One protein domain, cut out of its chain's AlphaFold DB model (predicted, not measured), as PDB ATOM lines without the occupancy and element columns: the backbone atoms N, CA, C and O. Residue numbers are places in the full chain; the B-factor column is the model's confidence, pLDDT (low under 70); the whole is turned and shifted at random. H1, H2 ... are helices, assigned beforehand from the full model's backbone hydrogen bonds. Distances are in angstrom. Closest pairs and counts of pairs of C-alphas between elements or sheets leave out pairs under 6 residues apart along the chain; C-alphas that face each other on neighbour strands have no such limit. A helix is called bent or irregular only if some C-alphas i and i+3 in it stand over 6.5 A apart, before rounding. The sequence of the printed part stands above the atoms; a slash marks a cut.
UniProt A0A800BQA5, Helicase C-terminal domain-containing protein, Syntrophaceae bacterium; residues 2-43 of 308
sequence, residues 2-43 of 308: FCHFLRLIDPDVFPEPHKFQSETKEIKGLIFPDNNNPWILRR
ATOM      1  N   PHE A   2     185.467 188.026 228.198       69.56
ATOM      2  CA  PHE A   2     184.916 189.303 227.668       69.56
ATOM      3  C   PHE A   2     185.915 190.483 227.544       69.56
ATOM      4  O   PHE A   2     185.914 191.187 226.544       69.56
ATOM      5  N   CYS A   3     186.825 190.683 228.503       70.19
ATOM      6  CA  CYS A   3     187.800 191.790 228.432       70.19
ATOM      7  C   CYS A   3     188.889 191.607 227.374       70.19
ATOM      8  O   CYS A   3     189.421 192.594 226.882       70.19
ATOM      9  N   HIS A   4     189.187 190.363 226.993       76.94
ATOM     10  CA  HIS A   4     190.091 190.097 225.874       76.94
ATOM     11  C   HIS A   4     189.457 190.523 224.550       76.94
ATOM     12  O   HIS A   4     190.150 191.061 223.698       76.94
ATOM     13  N   PHE A   5     188.136 190.365 224.408       76.50
ATOM     14  CA  PHE A   5     187.397 190.876 223.253       76.50
ATOM     15  C   PHE A   5     187.411 192.408 223.193       76.50
ATOM     16  O   PHE A   5     187.708 192.972 222.148       76.50
ATOM     17  N   LEU A   6     187.164 193.092 224.316       78.19
ATOM     18  CA  LEU A   6     187.199 194.560 224.364       78.19
ATOM     19  C   LEU A   6     188.567 195.123 223.964       78.19
ATOM     20  O   LEU A   6     188.642 196.097 223.225       78.19
ATOM     21  N   ARG A   7     189.651 194.455 224.365       81.81
ATOM     22  CA  ARG A   7     191.014 194.813 223.958       81.81
ATOM     23  C   ARG A   7     191.249 194.755 222.447       81.81
ATOM     24  O   ARG A   7     192.085 195.498 221.945       81.81
ATOM     25  N   LEU A   8     190.525 193.907 221.713       82.56
ATOM     26  CA  LEU A   8     190.590 193.902 220.247       82.56
ATOM     27  C   LEU A   8     189.934 195.145 219.629       82.56
ATOM     28  O   LEU A   8     190.272 195.498 218.504       82.56
ATOM     29  N   ILE A   9     188.999 195.783 220.340       82.38
ATOM     30  CA  ILE A   9     188.328 197.010 219.895       82.38
ATOM     31  C   ILE A   9     189.247 198.211 220.113       82.38
ATOM     32  O   ILE A   9     189.431 199.008 219.198       82.38
ATOM     33  N   ASP A  10     189.815 198.331 221.317       82.31
ATOM     34  CA  ASP A  10     190.706 199.433 221.684       82.31
ATOM     35  C   ASP A  10     191.730 198.985 222.752       82.31
ATOM     36  O   ASP A  10     191.409 198.911 223.944       82.31
ATOM     37  N   PRO A  11     192.968 198.643 222.359       83.00
ATOM     38  CA  PRO A  11     193.975 198.148 223.292       83.00
ATOM     39  C   PRO A  11     194.537 199.228 224.224       83.00
ATOM     40  O   PRO A  11     195.149 198.869 225.232       83.00
ATOM     41  N   ASP A  12     194.334 200.511 223.907       80.94
ATOM     42  CA  ASP A  12     194.805 201.639 224.715       80.94
ATOM     43  C   ASP A  12     193.840 201.924 225.872       80.94
ATOM     44  O   ASP A  12     194.257 202.321 226.961       80.94
ATOM     45  N   VAL A  13     192.547 201.666 225.660       77.81
ATOM     46  CA  VAL A  13     191.499 201.804 226.682       77.81
ATOM     47  C   VAL A  13     191.326 200.529 227.510       77.81
ATOM     48  O   VAL A  13     191.049 200.604 228.710       77.81
ATOM     49  N   PHE A  14     191.475 199.349 226.899       81.69
ATOM     50  CA  PHE A  14     191.204 198.064 227.547       81.69
ATOM     51  C   PHE A  14     192.506 197.288 227.832       81.69
ATOM     52  O   PHE A  14     193.042 196.620 226.943       81.69
ATOM     53  N   PRO A  15     193.019 197.324 229.080       77.44
ATOM     54  CA  PRO A  15     194.312 196.744 229.428       77.44
ATOM     55  C   PRO A  15     194.287 195.209 229.463       77.44
ATOM     56  O   PRO A  15     193.237 194.567 229.479       77.44
ATOM     57  N   GLU A  16     195.477 194.599 229.519       79.75
ATOM     58  CA  GLU A  16     195.626 193.144 229.626       79.75
ATOM     59  C   GLU A  16     194.979 192.589 230.907       79.75
ATOM     60  O   GLU A  16     195.496 192.838 232.003       79.75
ATOM     61  N   PRO A  17     193.926 191.753 230.801       72.69
ATOM     62  CA  PRO A  17     193.153 191.310 231.963       72.69
ATOM     63  C   PRO A  17     193.970 190.549 233.011       72.69
ATOM     64  O   PRO A  17     193.650 190.591 234.195       72.69
ATOM     65  N   HIS A  18     195.027 189.849 232.589       76.06
ATOM     66  CA  HIS A  18     195.897 189.090 233.490       76.06
ATOM     67  C   HIS A  18     196.902 189.972 234.241       76.06
ATOM     68  O   HIS A  18     197.358 189.575 235.310       76.06
ATOM     69  N   LYS A  19     197.230 191.158 233.709       74.19
ATOM     70  CA  LYS A  19     198.182 192.102 234.316       74.19
ATOM     71  C   LYS A  19     197.499 193.171 235.172       74.19
ATOM     72  O   LYS A  19     198.099 193.621 236.138       74.19
ATOM     73  N   PHE A  20     196.252 193.530 234.852       73.88
ATOM     74  CA  PHE A  20     195.530 194.658 235.458       73.88
ATOM     75  C   PHE A  20     194.118 194.249 235.906       73.88
ATOM     76  O   PHE A  20     193.105 194.703 235.367       73.88
ATOM     77  N   GLN A  21     194.032 193.305 236.849       70.62
ATOM     78  CA  GLN A  21     192.756 192.696 237.259       70.62
ATOM     79  C   GLN A  21     191.795 193.691 237.938       70.62
ATOM     80  O   GLN A  21     190.582 193.602 237.737       70.62
ATOM     81  N   SER A  22     192.324 194.633 238.726       73.44
ATOM     82  CA  SER A  22     191.568 195.678 239.432       73.44
ATOM     83  C   SER A  22     190.919 196.667 238.464       73.44
ATOM     84  O   SER A  22     189.706 196.861 238.483       73.44
ATOM     85  N   GLU A  23     191.714 197.207 237.551       71.81
ATOM     86  CA  GLU A  23     191.351 198.212 236.555       71.81
ATOM     87  C   GLU A  23     190.352 197.629 235.552       71.81
ATOM     88  O   GLU A  23     189.356 198.254 235.198       71.81
ATOM     89  N   THR A  24     190.544 196.363 235.174       69.62
ATOM     90  CA  THR A  24     189.601 195.629 234.322       69.62
ATOM     91  C   THR A  24     188.202 195.542 234.950       69.62
ATOM     92  O   THR A  24     187.196 195.542 234.235       69.62
ATOM     93  N   LYS A  25     188.102 195.454 236.284       71.00
ATOM     94  CA  LYS A  25     186.817 195.380 236.992       71.00
ATOM     95  C   LYS A  25     186.096 196.730 237.003       71.00
ATOM     96  O   LYS A  25     184.881 196.749 236.827       71.00
ATOM     97  N   GLU A  26     186.833 197.826 237.155       72.00
ATOM     98  CA  GLU A  26     186.295 199.189 237.078       72.00
ATOM     99  C   GLU A  26     185.823 199.523 235.660       72.00
ATOM    100  O   GLU A  26     184.696 199.981 235.474       72.00
ATOM    101  N   ILE A  27     186.616 199.168 234.645       68.56
ATOM    102  CA  ILE A  27     186.270 199.389 233.235       68.56
ATOM    103  C   ILE A  27     185.010 198.608 232.835       68.56
ATOM    104  O   ILE A  27     184.155 199.141 232.134       68.56
ATOM    105  N   LYS A  28     184.814 197.376 233.329       67.88
ATOM    106  CA  LYS A  28     183.547 196.644 233.118       67.88
ATOM    107  C   LYS A  28     182.324 197.400 233.646       67.88
ATOM    108  O   LYS A  28     181.264 197.300 233.033       67.88
ATOM    109  N   GLY A  29     182.468 198.125 234.757       67.50
ATOM    110  CA  GLY A  29     181.402 198.942 235.341       67.50
ATOM    111  C   GLY A  29     181.037 200.164 234.493       67.50
ATOM    112  O   GLY A  29     179.900 200.609 234.545       67.50
ATOM    113  N   LEU A  30     181.965 200.663 233.668       64.56
ATOM    114  CA  LEU A  30     181.721 201.760 232.722       64.56
ATOM    115  C   LEU A  30     181.012 201.294 231.440       64.56
ATOM    116  O   LEU A  30     180.421 202.097 230.724       64.56
ATOM    117  N   ILE A  31     181.079 199.996 231.130       66.94
ATOM    118  CA  ILE A  31     180.552 199.437 229.878       66.94
ATOM    119  C   ILE A  31     179.063 199.073 229.985       66.94
ATOM    120  O   ILE A  31     178.343 199.125 228.986       66.94
ATOM    121  N   PHE A  32     178.587 198.732 231.184       67.00
ATOM    122  CA  PHE A  32     177.201 198.342 231.446       67.00
ATOM    123  C   PHE A  32     176.657 199.078 232.687       67.00
ATOM    124  O   PHE A  32     177.285 198.947 233.735       67.00
ATOM    125  N   PRO A  33     175.474 199.734 232.668       58.41
ATOM    126  CA  PRO A  33     174.578 200.072 231.565       58.41
ATOM    127  C   PRO A  33     174.419 201.599 231.468       58.41
ATOM    128  O   PRO A  33     173.517 202.168 232.081       58.41
ATOM    129  N   ASP A  34     175.279 202.264 230.701       56.34
ATOM    130  CA  ASP A  34     175.099 203.685 230.409       56.34
ATOM    131  C   ASP A  34     174.629 203.853 228.961       56.34
ATOM    132  O   ASP A  34     175.221 203.293 228.035       56.34
ATOM    133  N   ASN A  35     173.563 204.631 228.752       57.12
ATOM    134  CA  ASN A  35     172.990 204.899 227.421       57.12
ATOM    135  C   ASN A  35     173.945 205.689 226.505       57.12
ATOM    136  O   ASN A  35     173.636 205.903 225.335       57.12
ATOM    137  N   ASN A  36     175.094 206.114 227.033       65.56
ATOM    138  CA  ASN A  36     176.095 206.926 226.354       65.56
ATOM    139  C   ASN A  36     177.460 206.217 226.253       65.56
ATOM    140  O   ASN A  36     178.506 206.864 226.263       65.56
ATOM    141  N   ASN A  37     177.462 204.882 226.182       72.75
ATOM    142  CA  ASN A  37     178.678 204.101 225.972       72.75
ATOM    143  C   ASN A  37     179.224 204.325 224.539       72.75
ATOM    144  O   ASN A  37     178.540 203.976 223.574       72.75
ATOM    145  N   PRO A  38     180.451 204.858 224.368       74.56
ATOM    146  CA  PRO A  38     181.007 205.148 223.044       74.56
ATOM    147  C   PRO A  38     181.428 203.891 222.262       74.56
ATOM    148  O   PRO A  38     181.611 203.965 221.049       74.56
ATOM    149  N   TRP A  39     181.566 202.740 222.926       76.50
ATOM    150  CA  TRP A  39     182.007 201.480 222.318       76.50
ATOM    151  C   TRP A  39     180.859 200.509 222.029       76.50
ATOM    152  O   TRP A  39     180.982 199.664 221.143       76.50
ATOM    153  N   ILE A  40     179.747 200.593 222.770       77.62
ATOM    154  CA  ILE A  40     178.641 199.633 222.667       77.62
ATOM    155  C   ILE A  40     177.320 200.349 222.411       77.62
ATOM    156  O   ILE A  40     176.759 200.992 223.293       77.62
ATOM    157  N   LEU A  41     176.756 200.107 221.228       79.38
ATOM    158  CA  LEU A  41     175.368 200.426 220.920       79.38
ATOM    159  C   LEU A  41     174.512 199.162 221.049       79.38
ATOM    160  O   LEU A  41     174.563 198.276 220.196       79.38
ATOM    161  N   ARG A  42     173.680 199.093 222.091       79.31
ATOM    162  CA  ARG A  42     172.711 198.008 222.283       79.31
ATOM    163  C   ARG A  42     171.297 198.528 222.050       79.31
ATOM    164  O   ARG A  42     170.884 199.493 222.675       79.31
ATOM    165  N   ARG A  43     170.549 197.865 221.167       81.25
ATOM    166  CA  ARG A  43     169.120 198.122 220.927       81.25
ATOM    167  C   ARG A  43     168.355 196.822 221.111       81.25
ATOM    168  O   ARG A  43     168.743 195.809 220.527       81.25
TER     169      ARG A  43
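Overview. This is residues 2 to 43 of the 308 residues of the protein "Helicase C-terminal domain-containing protein" of Syntrophaceae bacterium (UniProt A0A800BQA5). Two helices, the short H1 and the longer H2, are set crosswise with a small gap between them, joined by a looping link. After H2 a tail with no named element turns back at residues 36 to 39 and then runs out again to Arg 43. The printed part has 42 residues with two named helices, H1 then H2, and no named strand; its class is all helix, though under half of the residues, 19 of 42, are in named elements. It is compact, with a radius of gyration of the C-alphas of 10.3 A, and elongated in outline, spanning 32 by 18 by 15 A.

Arrangement. H1, residues 2 to 9, and H2, residues 21 to 31, are close but not clearly touching, with 2 pairs of C-alphas within 8 A. Their closest C-alphas, those of Cys 3 and Thr 24, are 7.3 A apart. Their centres are 12.0 A apart. Their lines are only just about perpendicular, at 72 degrees. In H2 every O i to N i+4 pair is within hydrogen-bond range; in H1, 3 of 4 are.

Along the chain. H1 begins at C-alpha 2, at (184.916, 189.303, 227.668), and ends at C-alpha 9, at (188.328, 197.010, 219.895). H2 measures 15.8 A from first to last C-alpha, against 11.5 A for H1. It begins at C-alpha 21 and ends at C-alpha 31, at (180.552, 199.437, 229.878). Neither helix is bent.

Size, cuts and confidence. The C-alphas farthest apart, those of Lys 19 and Arg 43, are 32.6 A apart. The printed part has no cut. The link from H1 to H2, 11 residues, is long. Residues 32 to 43 hold no named element. The mean pLDDT of the printed part is 73.5; residues 2, 24 and 27 to 36 are under 70.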